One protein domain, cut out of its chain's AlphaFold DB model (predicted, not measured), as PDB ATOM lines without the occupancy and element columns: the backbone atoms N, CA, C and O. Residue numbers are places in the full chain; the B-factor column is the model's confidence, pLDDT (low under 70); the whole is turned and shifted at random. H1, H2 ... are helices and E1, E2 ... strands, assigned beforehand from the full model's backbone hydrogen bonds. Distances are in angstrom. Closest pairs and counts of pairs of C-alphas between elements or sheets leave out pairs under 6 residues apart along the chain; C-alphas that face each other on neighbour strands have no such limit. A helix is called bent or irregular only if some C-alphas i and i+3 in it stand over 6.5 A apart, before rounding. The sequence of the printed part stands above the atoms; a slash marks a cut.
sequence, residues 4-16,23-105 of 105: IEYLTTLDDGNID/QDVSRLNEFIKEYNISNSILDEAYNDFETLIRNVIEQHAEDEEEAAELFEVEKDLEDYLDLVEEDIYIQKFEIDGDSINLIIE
ATOM      1  N   ILE A   4     -43.909  28.514  23.904       91.69
ATOM      2  CA  ILE A   4     -43.933  28.932  22.501       91.69
ATOM      3  C   ILE A   4     -42.572  28.765  21.814       91.69
ATOM      4  O   ILE A   4     -42.505  28.202  20.725       91.69
ATOM      5  N   GLU A   5     -41.479  29.154  22.482       92.25
ATOM      6  CA  GLU A   5     -40.108  28.970  21.983       92.25
ATOM      7  C   GLU A   5     -39.818  27.483  21.760       92.25
ATOM      8  O   GLU A   5     -39.281  27.089  20.727       92.25
ATOM      9  N   TYR A   6     -40.213  26.637  22.711       92.19
ATOM     10  CA  TYR A   6     -39.994  25.200  22.638       92.19
ATOM     11  C   TYR A   6     -40.756  24.538  21.491       92.19
ATOM     12  O   TYR A   6     -40.167  23.739  20.757       92.19
ATOM     13  N   LEU A   7     -42.024  24.899  21.287       92.12
ATOM     14  CA  LEU A   7     -42.832  24.375  20.188       92.12
ATOM     15  C   LEU A   7     -42.211  24.701  18.815       92.12
ATOM     16  O   LEU A   7     -42.236  23.852  17.928       92.12
ATOM     17  N   THR A   8     -41.522  25.843  18.646       91.94
ATOM     18  CA  THR A   8     -40.793  26.130  17.384       91.94
ATOM     19  C   THR A   8     -39.638  25.166  17.097       91.94
ATOM     20  O   THR A   8     -39.181  25.057  15.959       91.94
ATOM     21  N   THR A   9     -39.148  24.461  18.120       89.75
ATOM     22  CA  THR A   9     -38.027  23.517  18.008       89.75
ATOM     23  C   THR A   9     -38.460  22.066  17.846       89.75
ATOM     24  O   THR A   9     -37.625  21.221  17.518       89.75
ATOM     25  N   LEU A  10     -39.737  21.763  18.094       88.25
ATOM     26  CA  LEU A  10     -40.257  20.408  17.995       88.25
ATOM     27  C   LEU A  10     -40.234  19.911  16.554       88.25
ATOM     28  O   LEU A  10     -40.434  20.678  15.624       88.25
ATOM     29  N   ASP A  11     -40.021  18.614  16.373       79.88
ATOM     30  CA  ASP A  11     -40.223  17.912  15.107       79.88
ATOM     31  C   ASP A  11     -41.258  16.815  15.383       79.88
ATOM     32  O   ASP A  11     -41.037  15.947  16.230       79.88
ATOM     33  N   ASP A  12     -42.430  16.924  14.766       69.06
ATOM     34  CA  ASP A  12     -43.674  16.240  15.142       69.06
ATOM     35  C   ASP A  12     -43.924  14.933  14.392       69.06
ATOM     36  O   ASP A  12     -44.962  14.305  14.575       69.06
ATOM     37  N   GLY A  13     -42.941  14.443  13.631       72.75
ATOM     38  CA  GLY A  13     -43.103  13.268  12.769       72.75
ATOM     39  C   GLY A  13     -43.639  11.989  13.436       72.75
ATOM     40  O   GLY A  13     -44.153  11.135  12.722       72.75
ATOM     41  N   ASN A  14     -43.540  11.839  14.765       79.38
ATOM     42  CA  ASN A  14     -44.183  10.750  15.529       79.38
ATOM     43  C   ASN A  14     -44.866  11.241  16.824       79.38
ATOM     44  O   ASN A  14     -45.049  10.456  17.759       79.38
ATOM     45  N   ILE A  15     -45.165  12.538  16.929       87.69
ATOM     46  CA  ILE A  15     -45.832  13.111  18.102       87.69
ATOM     47  C   ILE A  15     -47.339  13.080  17.851       87.69
ATOM     48  O   ILE A  15     -47.811  13.638  16.868       87.69
ATOM     49  N   ASP A  16     -48.078  12.419  18.737       87.62
ATOM     50  CA  ASP A  16     -49.529  12.220  18.604       87.62
ATOM     51  C   ASP A  16     -50.323  13.225  19.448       87.62
ATOM     52  O   ASP A  16     -51.398  13.665  19.052       87.62
ATOM     53  N   GLN A  23     -53.187  20.886  29.623       92.69
ATOM     54  CA  GLN A  23     -53.951  21.455  28.515       92.69
ATOM     55  C   GLN A  23     -53.350  21.036  27.175       92.69
ATOM     56  O   GLN A  23     -52.133  20.982  27.027       92.69
ATOM     57  N   ASP A  24     -54.206  20.717  26.208       93.06
ATOM     58  CA  ASP A  24     -53.783  20.321  24.866       93.06
ATOM     59  C   ASP A  24     -53.313  21.547  24.073       93.06
ATOM     60  O   ASP A  24     -54.093  22.460  23.800       93.06
ATOM     61  N   VAL A  25     -52.031  21.551  23.708       93.81
ATOM     62  CA  VAL A  25     -51.381  22.615  22.930       93.81
ATOM     63  C   VAL A  25     -51.043  22.161  21.510       93.81
ATOM     64  O   VAL A  25     -50.276  22.820  20.809       93.81
ATOM     65  N   SER A  26     -51.619  21.048  21.051       91.75
ATOM     66  CA  SER A  26     -51.376  20.520  19.707       91.75
ATOM     67  C   SER A  26     -51.808  21.521  18.634       91.75
ATOM     68  O   SER A  26     -51.072  21.735  17.676       91.75
ATOM     69  N   ARG A  27     -52.923  22.239  18.844       90.94
ATOM     70  CA  ARG A  27     -53.391  23.280  17.913       90.94
ATOM     71  C   ARG A  27     -52.432  24.469  17.815       90.94
ATOM     72  O   ARG A  27     -52.192  24.984  16.727       90.94
ATOM     73  N   LEU A  28     -51.839  24.876  18.938       92.19
ATOM     74  CA  LEU A  28     -50.798  25.905  18.956       92.19
ATOM     75  C   LEU A  28     -49.540  25.436  18.207       92.19
ATOM     76  O   LEU A  28     -48.948  26.200  17.446       92.19
ATOM     77  N   ASN A  29     -49.140  24.174  18.388       92.12
ATOM     78  CA  ASN A  29     -48.027  23.591  17.639       92.12
ATOM     79  C   ASN A  29     -48.323  23.542  16.130       92.12
ATOM     80  O   ASN A  29     -47.470  23.931  15.336       92.12
ATOM     81  N   GLU A  30     -49.530  23.135  15.730       90.94
ATOM     82  CA  GLU A  30     -49.973  23.158  14.330       90.94
ATOM     83  C   GLU A  30     -49.869  24.559  13.725       90.94
ATOM     84  O   GLU A  30     -49.301  24.705  12.647       90.94
ATOM     85  N   PHE A  31     -50.335  25.592  14.435       91.19
ATOM     86  CA  PHE A  31     -50.206  26.983  13.996       91.19
ATOM     87  C   PHE A  31     -48.738  27.375  13.763       91.19
ATOM     88  O   PHE A  31     -48.377  27.883  12.702       91.19
ATOM     89  N   ILE A  32     -47.857  27.072  14.721       92.00
ATOM     90  CA  ILE A  32     -46.415  27.337  14.600       92.00
ATOM     91  C   ILE A  32     -45.827  26.667  13.351       92.00
ATOM     92  O   ILE A  32     -44.983  27.253  12.669       92.00
ATOM     93  N   LYS A  33     -46.281  25.455  13.027       90.94
ATOM     94  CA  LYS A  33     -45.831  24.698  11.855       90.94
ATOM     95  C   LYS A  33     -46.379  25.242  10.548       90.94
ATOM     96  O   LYS A  33     -45.605  25.449   9.615       90.94
ATOM     97  N   GLU A  34     -47.682  25.476  10.490       90.25
ATOM     98  CA  GLU A  34     -48.390  25.952   9.306       90.25
ATOM     99  C   GLU A  34     -47.781  27.260   8.787       90.25
ATOM    100  O   GLU A  34     -47.471  27.374   7.600       90.25
ATOM    101  N   TYR A  35     -47.473  28.186   9.698       90.69
ATOM    102  CA  TYR A  35     -46.890  29.489   9.369       90.69
ATOM    103  C   TYR A  35     -45.358  29.536   9.487       90.69
ATOM    104  O   TYR A  35     -44.762  30.606   9.410       90.69
ATOM    105  N   ASN A  36     -44.693  28.382   9.637       90.88
ATOM    106  CA  ASN A  36     -43.231  28.266   9.759       90.88
ATOM    107  C   ASN A  36     -42.616  29.245  10.781       90.88
ATOM    108  O   ASN A  36     -41.555  29.834  10.547       90.88
ATOM    109  N   ILE A  37     -43.280  29.413  11.925       91.50
ATOM    110  CA  ILE A  37     -42.850  30.328  12.978       91.50
ATOM    111  C   ILE A  37     -41.545  29.810  13.582       91.50
ATOM    112  O   ILE A  37     -41.478  28.747  14.198       91.50
ATOM    113  N   SER A  38     -40.484  30.592  13.403       92.00
ATOM    114  CA  SER A  38     -39.157  30.313  13.953       92.00
ATOM    115  C   SER A  38     -38.870  31.192  15.168       92.00
ATOM    116  O   SER A  38     -39.491  32.239  15.340       92.00
ATOM    117  N   ASN A  39     -37.849  30.841  15.956       89.62
ATOM    118  CA  ASN A  39     -37.370  31.706  17.043       89.62
ATOM    119  C   ASN A  39     -37.022  33.132  16.574       89.62
ATOM    120  O   ASN A  39     -37.232  34.077  17.317       89.62
ATOM    121  N   SER A  40     -36.557  33.318  15.330       90.81
ATOM    122  CA  SER A  40     -36.302  34.666  14.792       90.81
ATOM    123  C   SER A  40     -37.590  35.474  14.620       90.81
ATOM    124  O   SER A  40     -37.589  36.675  14.854       90.81
ATOM    125  N   ILE A  41     -38.680  34.822  14.209       91.12
ATOM    126  CA  ILE A  41     -39.993  35.462  14.049       91.12
ATOM    127  C   ILE A  41     -40.583  35.781  15.433       91.12
ATOM    128  O   ILE A  41     -41.140  36.859  15.629       91.12
ATOM    129  N   LEU A  42     -40.396  34.889  16.414       90.75
ATOM    130  CA  LEU A  42     -40.753  35.162  17.812       90.75
ATOM    131  C   LEU A  42     -39.985  36.362  18.380       90.75
ATOM    132  O   LEU A  42     -40.584  37.227  19.017       90.75
ATOM    133  N   ASP A  43     -38.680  36.451  18.113       89.50
ATOM    134  CA  ASP A  43     -37.840  37.569  18.550       89.50
ATOM    135  C   ASP A  43     -38.269  38.901  17.915       89.50
ATOM    136  O   ASP A  43     -38.285  39.931  18.593       89.50
ATOM    137  N   GLU A  44     -38.658  38.898  16.635       89.56
ATOM    138  CA  GLU A  44     -39.228  40.071  15.952       89.56
ATOM    139  C   GLU A  44     -40.552  40.522  16.582       89.56
ATOM    140  O   GLU A  44     -40.819  41.720  16.673       89.56
ATOM    141  N   ALA A  45     -41.343  39.568  17.075       89.62
ATOM    142  CA  ALA A  45     -42.551  39.820  17.850       89.62
ATOM    143  C   ALA A  45     -42.277  40.104  19.340       89.62
ATOM    144  O   ALA A  45     -43.213  40.169  20.125       89.62
ATOM    145  N   TYR A  46     -41.017  40.267  19.765       86.56
ATOM    146  CA  TYR A  46     -40.633  40.469  21.170       86.56
ATOM    147  C   TYR A  46     -41.133  39.374  22.134       86.56
ATOM    148  O   TYR A  46     -41.288  39.632  23.328       86.56
ATOM    149  N   ASN A  47     -41.339  38.148  21.644       79.50
ATOM    150  CA  ASN A  47     -41.967  37.045  22.379       79.50
ATOM    151  C   ASN A  47     -43.383  37.362  22.902       79.50
ATOM    152  O   ASN A  47     -43.799  36.761  23.896       79.50
ATOM    153  N   ASP A  48     -44.087  38.291  22.246       87.31
ATOM    154  CA  ASP A  48     -45.487  38.643  22.477       87.31
ATOM    155  C   ASP A  48     -46.371  37.929  21.445       87.31
ATOM    156  O   ASP A  48     -46.181  38.060  20.231       87.31
ATOM    157  N   PHE A  49     -47.317  37.126  21.927       87.69
ATOM    158  CA  PHE A  49     -48.085  36.233  21.061       87.69
ATOM    159  C   PHE A  49     -49.135  36.960  20.220       87.69
ATOM    160  O   PHE A  49     -49.312  36.624  19.051       87.69
ATOM    161  N   GLU A  50     -49.771  38.008  20.751       89.06
ATOM    162  CA  GLU A  50     -50.686  38.837  19.956       89.06
ATOM    163  C   GLU A  50     -49.948  39.510  18.791       89.06
ATOM    164  O   GLU A  50     -50.425  39.528  17.654       89.06
ATOM    165  N   THR A  51     -48.758  40.050  19.058       90.00
ATOM    166  CA  THR A  51     -47.905  40.659  18.033       90.00
ATOM    167  C   THR A  51     -47.475  39.626  16.999       90.00
ATOM    168  O   THR A  51     -47.483  39.924  15.806       90.00
ATOM    169  N   LEU A  52     -47.150  38.401  17.423       90.50
ATOM    170  CA  LEU A  52     -46.840  37.306  16.508       90.50
ATOM    171  C   LEU A  52     -48.011  37.010  15.566       90.50
ATOM    172  O   LEU A  52     -47.800  36.942  14.357       90.50
ATOM    173  N   ILE A  53     -49.225  36.856  16.098       88.75
ATOM    174  CA  ILE A  53     -50.413  36.560  15.289       88.75
ATOM    175  C   ILE A  53     -50.653  37.675  14.270       88.75
ATOM    176  O   ILE A  53     -50.834  37.400  13.086       88.75
ATOM    177  N   ARG A  54     -50.558  38.942  14.689       88.31
ATOM    178  CA  ARG A  54     -50.686  40.086  13.772       88.31
ATOM    179  C   ARG A  54     -49.621  40.078  12.682       88.31
ATOM    180  O   ARG A  54     -49.958  40.283  11.522       88.31
ATOM    181  N   ASN A  55     -48.367  39.792  13.030       89.19
ATOM    182  CA  ASN A  55     -47.289  39.679  12.049       89.19
ATOM    183  C   ASN A  55     -47.564  38.555  11.040       89.19
ATOM    184  O   ASN A  55     -47.316  38.738   9.852       89.19
ATOM    185  N   VAL A  56     -48.094  37.414  11.490       89.00
ATOM    186  CA  VAL A  56     -48.491  36.309  10.608       89.00
ATOM    187  C   VAL A  56     -49.614  36.746   9.668       89.00
ATOM    188  O   VAL A  56     -49.484  36.560   8.461       89.00
ATOM    189  N   ILE A  57     -50.665  37.391  10.185       87.44
ATOM    190  CA  ILE A  57     -51.772  37.916   9.370       87.44
ATOM    191  C   ILE A  57     -51.244  38.880   8.301       87.44
ATOM    192  O   ILE A  57     -51.545  38.719   7.124       87.44
ATOM    193  N   GLU A  58     -50.413  39.848   8.688       87.94
ATOM    194  CA  GLU A  58     -49.854  40.845   7.767       87.94
ATOM    195  C   GLU A  58     -48.916  40.244   6.709       87.94
ATOM    196  O   GLU A  58     -48.787  40.798   5.617       87.94
ATOM    197  N   GLN A  59     -48.237  39.138   7.021       87.88
ATOM    198  CA  GLN A  59     -47.307  38.475   6.103       87.88
ATOM    199  C   GLN A  59     -47.991  37.495   5.150       87.88
ATOM    200  O   GLN A  59     -47.489  37.294   4.042       87.88
ATOM    201  N   HIS A  60     -49.087  36.870   5.584       85.44
ATOM    202  CA  HIS A  60     -49.717  35.762   4.870       85.44
ATOM    203  C   HIS A  60     -51.051  36.107   4.212       85.44
ATOM    204  O   HIS A  60     -51.426  35.394   3.288       85.44
ATOM    205  N   ALA A  61     -51.743  37.168   4.631       88.19
ATOM    206  CA  ALA A  61     -52.951  37.610   3.945       88.19
ATOM    207  C   ALA A  61     -52.600  38.403   2.677       88.19
ATOM    208  O   ALA A  61     -51.995  39.478   2.748       88.19
ATOM    209  N   GLU A  62     -53.016  37.910   1.509       88.81
ATOM    210  CA  GLU A  62     -52.890  38.645   0.247       88.81
ATOM    211  C   GLU A  62     -54.036  39.654   0.044       88.81
ATOM    212  O   GLU A  62     -53.867  40.662  -0.655       88.81
ATOM    213  N   ASP A  63     -55.190  39.416   0.675       90.12
ATOM    214  CA  ASP A  63     -56.373  40.273   0.619       90.12
ATOM    215  C   ASP A  63     -57.218  40.260   1.915       90.12
ATOM    216  O   ASP A  63     -56.850  39.678   2.935       90.12
ATOM    217  N   GLU A  64     -58.347  40.981   1.898       85.31
ATOM    218  CA  GLU A  64     -59.253  41.093   3.051       85.31
ATOM    219  C   GLU A  64     -59.995  39.785   3.383       85.31
ATOM    220  O   GLU A  64     -60.414  39.615   4.528       85.31
ATOM    221  N   GLU A  65     -60.191  38.882   2.415       88.25
ATOM    222  CA  GLU A  65     -60.867  37.598   2.631       88.25
ATOM    223  C   GLU A  65     -59.934  36.640   3.378       88.25
ATOM    224  O   GLU A  65     -60.313  36.115   4.424       88.25
ATOM    225  N   GLU A  66     -58.684  36.519   2.933       85.06
ATOM    226  CA  GLU A  66     -57.665  35.723   3.627       85.06
ATOM    227  C   GLU A  66     -57.344  36.286   5.019       85.06
ATOM    228  O   GLU A  66     -57.218  35.534   5.987       85.06
ATOM    229  N   ALA A  67     -57.291  37.615   5.166       84.38
ATOM    230  CA  ALA A  67     -57.117  38.235   6.477       84.38
ATOM    231  C   ALA A  67     -58.242  37.834   7.448       84.38
ATOM    232  O   ALA A  67     -57.973  37.555   8.614       84.38
ATOM    233  N   ALA A  68     -59.494  37.778   6.979       83.56
ATOM    234  CA  ALA A  68     -60.636  37.380   7.799       83.56
ATOM    235  C   ALA A  68     -60.552  35.916   8.261       83.56
ATOM    236  O   ALA A  68     -60.909  35.625   9.402       83.56
ATOM    237  N   GLU A  69     -60.052  35.010   7.419       84.69
ATOM    238  CA  GLU A  69     -59.820  33.614   7.811       84.69
ATOM    239  C   GLU A  69     -58.746  33.509   8.903       84.69
ATOM    240  O   GLU A  69     -58.933  32.798   9.892       84.69
ATOM    241  N   LEU A  70     -57.661  34.278   8.787       83.12
ATOM    242  CA  LEU A  70     -56.600  34.302   9.797       83.12
ATOM    243  C   LEU A  70     -57.039  34.960  11.119       83.12
ATOM    244  O   LEU A  70     -56.545  34.587  12.181       83.12
ATOM    245  N   PHE A  71     -58.007  35.881  11.096       82.31
ATOM    246  CA  PHE A  71     -58.619  36.411  12.322       82.31
ATOM    247  C   PHE A  71     -59.453  35.366  13.080       82.31
ATOM    248  O   PHE A  71     -59.524  35.406  14.307       82.31
ATOM    249  N   GLU A  72     -60.072  34.402  12.393       84.31
ATOM    250  CA  GLU A  72     -60.721  33.283  13.090       84.31
ATOM    251  C   GLU A  72     -59.674  32.355  13.732       84.31
ATOM    252  O   GLU A  72     -59.904  31.848  14.828       84.31
ATOM    253  N   VAL A  73     -58.486  32.215  13.124       81.38
ATOM    254  CA  VAL A  73     -57.348  31.513  13.747       81.38
ATOM    255  C   VAL A  73     -56.882  32.226  15.021       81.38
ATOM    256  O   VAL A  73     -56.634  31.554  16.017       81.38
ATOM    257  N   GLU A  74     -56.804  33.564  15.035       81.81
ATOM    258  CA  GLU A  74     -56.491  34.339  16.255       81.81
ATOM    259  C   GLU A  74     -57.443  33.980  17.399       81.81
ATOM    260  O   GLU A  74     -57.010  33.693  18.514       81.81
ATOM    261  N   LYS A  75     -58.742  33.932  17.103       83.56
ATOM    262  CA  LYS A  75     -59.780  33.620  18.085       83.56
ATOM    263  C   LYS A  75     -59.685  32.193  18.620       83.56
ATOM    264  O   LYS A  75     -59.884  31.976  19.812       83.56
ATOM    265  N   ASP A  76     -59.353  31.233  17.763       83.88
ATOM    266  CA  ASP A  76     -59.100  29.849  18.174       83.88
ATOM    267  C   ASP A  76     -57.847  29.724  19.061       83.88
ATOM    268  O   ASP A  76     -57.686  28.729  19.770       83.88
ATOM    269  N   LEU A  77     -56.959  30.724  19.029       87.94
ATOM    270  CA  LEU A  77     -55.726  30.754  19.805       87.94
ATOM    271  C   LEU A  77     -55.809  31.599  21.086       87.94
ATOM    272  O   LEU A  77     -54.857  31.575  21.871       87.94
ATOM    273  N   GLU A  78     -56.923  32.298  21.340       86.06
ATOM    274  CA  GLU A  78     -57.116  33.128  22.544       86.06
ATOM    275  C   GLU A  78     -56.898  32.331  23.839       86.06
ATOM    276  O   GLU A  78     -56.287  32.833  24.782       86.06
ATOM    277  N   ASP A  79     -57.316  31.062  23.860       85.88
ATOM    278  CA  ASP A  79     -57.154  30.165  25.012       85.88
ATOM    279  C   ASP A  79     -55.675  29.887  25.356       85.88
ATOM    280  O   ASP A  79     -55.373  29.438  26.464       85.88
ATOM    281  N   TYR A  80     -54.741  30.176  24.439       90.00
ATOM    282  CA  TYR A  80     -53.305  29.977  24.639       90.00
ATOM    283  C   TYR A  80     -52.546  31.233  25.073       90.00
ATOM    284  O   TYR A  80     -51.383  31.102  25.457       90.00
ATOM    285  N   LEU A  81     -53.165  32.420  25.057       86.44
ATOM    286  CA  LEU A  81     -52.496  33.703  25.332       86.44
ATOM    287  C   LEU A  81     -51.769  33.738  26.681       86.44
ATOM    288  O   LEU A  81     -50.658  34.254  26.772       86.44
ATOM    289  N   ASP A  82     -52.365  33.146  27.713       85.81
ATOM    290  CA  ASP A  82     -51.750  33.095  29.040       85.81
ATOM    291  C   ASP A  82     -50.660  32.008  29.137       85.81
ATOM    292  O   ASP A  82     -49.721  32.134  29.919       85.81
ATOM    293  N   LEU A  83     -50.761  30.946  28.331       88.62
ATOM    294  CA  LEU A  83     -49.883  29.772  28.399       88.62
ATOM    295  C   LEU A  83     -48.571  29.983  27.656       88.62
ATOM    296  O   LEU A  83     -47.524  29.554  28.126       88.62
ATOM    297  N   VAL A  84     -48.625  30.622  26.485       87.62
ATOM    298  CA  VAL A  84     -47.485  30.804  25.567       87.62
ATOM    299  C   VAL A  84     -46.280  31.479  26.213       87.62
ATOM    300  O   VAL A  84     -45.144  31.245  25.790       87.62
ATOM    301  N   GLU A  85     -46.510  32.286  27.248       86.19
ATOM    302  CA  GLU A  85     -45.465  32.979  27.992       86.19
ATOM    303  C   GLU A  85     -44.922  32.208  29.197       86.19
ATOM    304  O   GLU A  85     -43.913  32.631  29.770       86.19
ATOM    305  N   GLU A  86     -45.548  31.095  29.577       91.25
ATOM    306  CA  GLU A  86     -45.107  30.296  30.711       91.25
ATOM    307  C   GLU A  86     -43.807  29.546  30.397       91.25
ATOM    308  O   GLU A  86     -43.575  29.039  29.293       91.25
ATOM    309  N   ASP A  87     -42.936  29.482  31.403       91.12
ATOM    310  CA  ASP A  87     -41.693  28.725  31.344       91.12
ATOM    311  C   ASP A  87     -41.960  27.222  31.452       91.12
ATOM    312  O   ASP A  87     -42.733  26.767  32.289       91.12
ATOM    313  N   ILE A  88     -41.215  26.445  30.668       89.81
ATOM    314  CA  ILE A  88     -41.145  24.995  30.821       89.81
ATOM    315  C   ILE A  88     -40.156  24.644  31.929       89.81
ATOM    316  O   ILE A  88     -38.986  25.048  31.900       89.81
ATOM    317  N   TYR A  89     -40.594  23.800  32.854       86.19
ATOM    318  CA  TYR A  89     -39.789  23.256  33.940       86.19
ATOM    319  C   TYR A  89     -39.494  21.770  33.758       86.19
ATOM    320  O   TYR A  89     -38.422  21.297  34.154       86.19
ATOM    321  N   ILE A  90     -40.435  21.021  33.187       88.12
ATOM    322  CA  ILE A  90     -40.374  19.571  33.071       88.12
ATOM    323  C   ILE A  90     -40.873  19.148  31.694       88.12
ATOM    324  O   ILE A  90     -41.860  19.646  31.169       88.12
ATOM    325  N   GLN A  91     -40.189  18.157  31.133       88.69
ATOM    326  CA  GLN A  91     -40.572  17.502  29.897       88.69
ATOM    327  C   GLN A  91     -40.603  15.992  30.146       88.69
ATOM    328  O   GLN A  91     -39.606  15.394  30.563       88.69
ATOM    329  N   LYS A  92     -41.754  15.376  29.906       92.44
ATOM    330  CA  LYS A  92     -41.983  13.932  29.979       92.44
ATOM    331  C   LYS A  92     -42.491  13.446  28.625       92.44
ATOM    332  O   LYS A  92     -43.074  14.203  27.852       92.44
ATOM    333  N   PHE A  93     -42.267  12.167  28.356       91.75
ATOM    334  CA  PHE A  93     -42.797  11.487  27.185       91.75
ATOM    335  C   PHE A  93     -43.448  10.176  27.612       91.75
ATOM    336  O   PHE A  93     -42.886   9.422  28.411       91.75
ATOM    337  N   GLU A  94     -44.622   9.907  27.058       92.50
ATOM    338  CA  GLU A  94     -45.284   8.609  27.124       92.50
ATOM    339  C   GLU A  94     -45.327   8.011  25.720       92.50
ATOM    340  O   GLU A  94     -45.554   8.720  24.745       92.50
ATOM    341  N   ILE A  95     -45.063   6.710  25.609       91.00
ATOM    342  CA  ILE A  95     -45.064   6.001  24.327       91.00
ATOM    343  C   ILE A  95     -46.267   5.064  24.320       91.00
ATOM    344  O   ILE A  95     -46.360   4.195  25.194       91.00
ATOM    345  N   ASP A  96     -47.149   5.222  23.336       88.62
ATOM    346  CA  ASP A  96     -48.274   4.317  23.088       88.62
ATOM    347  C   ASP A  96     -48.174   3.744  21.669       88.62
ATOM    348  O   ASP A  96     -48.359   4.438  20.670       88.62
ATOM    349  N   GLY A  97     -47.801   2.467  21.569       87.94
ATOM    350  CA  GLY A  97     -47.473   1.839  20.290       87.94
ATOM    351  C   GLY A  97     -46.282   2.520  19.608       87.94
ATOM    352  O   GLY A  97     -45.175   2.508  20.149       87.94
ATOM    353  N   ASP A  98     -46.528   3.085  18.424       85.50
ATOM    354  CA  ASP A  98     -45.539   3.825  17.627       85.50
ATOM    355  C   ASP A  98     -45.632   5.355  17.833       85.50
ATOM    356  O   ASP A  98     -44.878   6.106  17.214       85.50
ATOM    357  N   SER A  99     -46.527   5.818  18.714       86.19
ATOM    358  CA  SER A  99     -46.816   7.234  18.965       86.19
ATOM    359  C   SER A  99     -46.142   7.759  20.236       86.19
ATOM    360  O   SER A  99     -46.021   7.042  21.235       86.19
ATOM    361  N   ILE A 100     -45.738   9.033  20.218       88.88
ATOM    362  CA  ILE A 100     -45.189   9.758  21.373       88.88
ATOM    363  C   ILE A 100     -46.193  10.818  21.840       88.88
ATOM    364  O   ILE A 100     -46.570  11.700  21.076       88.88
ATOM    365  N   ASN A 101     -46.558  10.778  23.119       91.88
ATOM    366  CA  ASN A 101     -47.300  11.835  23.802       91.88
ATOM    367  C   ASN A 101     -46.329  12.677  24.630       91.88
ATOM    368  O   ASN A 101     -45.640  12.151  25.511       91.88
ATOM    369  N   LEU A 102     -46.258  13.976  24.349       92.25
ATOM    370  CA  LEU A 102     -45.443  14.915  25.110       92.25
ATOM    371  C   LEU A 102     -46.256  15.534  26.243       92.25
ATOM    372  O   LEU A 102     -47.360  16.039  26.041       92.25
ATOM    373  N   ILE A 103     -45.679  15.517  27.442       94.00
ATOM    374  CA  ILE A 103     -46.266  16.115  28.639       94.00
ATOM    375  C   ILE A 103     -45.264  17.120  29.190       94.00
ATOM    376  O   ILE A 103     -44.151  16.758  29.581       94.00
ATOM    377  N   ILE A 104     -45.661  18.383  29.200       92.38
ATOM    378  CA  ILE A 104     -44.831  19.530  29.539       92.38
ATOM    379  C   ILE A 104     -45.440  20.194  30.782       92.38
ATOM    380  O   ILE A 104     -46.660  20.324  30.874       92.38
ATOM    381  N   GLU A 105     -44.610  20.568  31.754       89.44
ATOM    382  CA  GLU A 105     -45.012  21.244  33.005       89.44
ATOM    383  C   GLU A 105     -44.056  22.394  33.327       89.44
ATOM    384  O   GLU A 105     -42.881  22.315  32.891       89.44
TER     385      GLU A 105
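Overview. This is residues 4 to 16 and 23 to 105 of the 105 residues of an uncharacterized protein of Staphylococcus lentus (UniProt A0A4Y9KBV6). Look for a two-stranded hairpin, E1 and E2, at one end of an elongated model and a helical hairpin, H4 and H5, at the other, with the short helices H1, H2 and H3 in the stretch between them. The two hairpins are well formed, but the short helices meet their neighbours only loosely. The printed part has 96 residues with five named helices and two named strands, in the order H1 H2 H3 H4 H5 E1 E2; the one sheet, E1 - E2, is antiparallel, and the class is mostly helix. The whole is compact, with a radius of gyration of the C-alphas of 14.3 A, and the C-alphas span 44 by 26 by 23 A.

Arrangement. Begin at E1, residues 91 to 96, and E2, residues 99 to 104, an antiparallel hairpin at 155 degrees. Find N 92 and O 103, 2.8 A apart, and N 101 and O 94, 2.8 A, both within hydrogen-bond range. E2 is apart from H1, residues 4 to 7, and from H2, residues 26 to 34. H1 and H2 are close but not clearly touching; their closest C-alphas, of Leu 7 and Asn 29, are 5.8 A apart. H1 is also close to, but not clearly touching, H3, residues 39 to 44, with the closest C-alphas, of Glu 5 and Asn 39, at 6.3 A. H3 and H4, residues 49 to 60, are close but not clearly touching, about perpendicular at 87 degrees; their closest C-alphas, of Leu 42 and Leu 52, are 6.6 A apart. H4 touches H5, residues 64 to 80, in a helical hairpin at a shallow tilt of 22 degrees, opposite ways; H5 touches it with residues 67 to 74 alone, and the closest C-alphas, of Ile 57 and Leu 70, are 6.0 A apart. H2 and H5 are close but not clearly touching, with the C-alphas of Leu 28 and Leu 77 the closest at 7.0 A. In H2, H3 and H4 every O i to N i+4 pair is within hydrogen-bond range, in H5 11 of 13; H1 is too short for such a pair, but its one O i to N i+3 pair is within range.

Along the chain. Find C-alpha 91 at (-40.572, 17.502, 29.897); from there E1 runs 16.7 A to residue 96, and E2, residues 99 to 104, comes back over 16.3 A. H5 starts at C-alpha 64, (-59.253, 41.093, 3.051), and runs 25.0 A to residue 80; it is irregular, with C-alphas 76 and 79 standing 7.1 A apart. H4, residues 49 to 60, is 16.3 A long and H2, residues 26 to 34, 12.1 A. H3, residues 39 to 44, and H1, residues 4 to 7, are shorter; H1 begins at (-43.933, 28.932, 22.501).

Size, cuts and confidence. The two C-alphas farthest apart are those of Glu 64 and Gly 97, at 44.5 A. Residues 17 to 22 are not printed, and C-alphas 16 and 23 stand 14.3 A apart across this cut, which falls in the link from H1 to H2. Of the links printed whole, H5 to E1 is short and the others are tight. The mean pLDDT of the printed part is 88.2, and residue 12 is under 70.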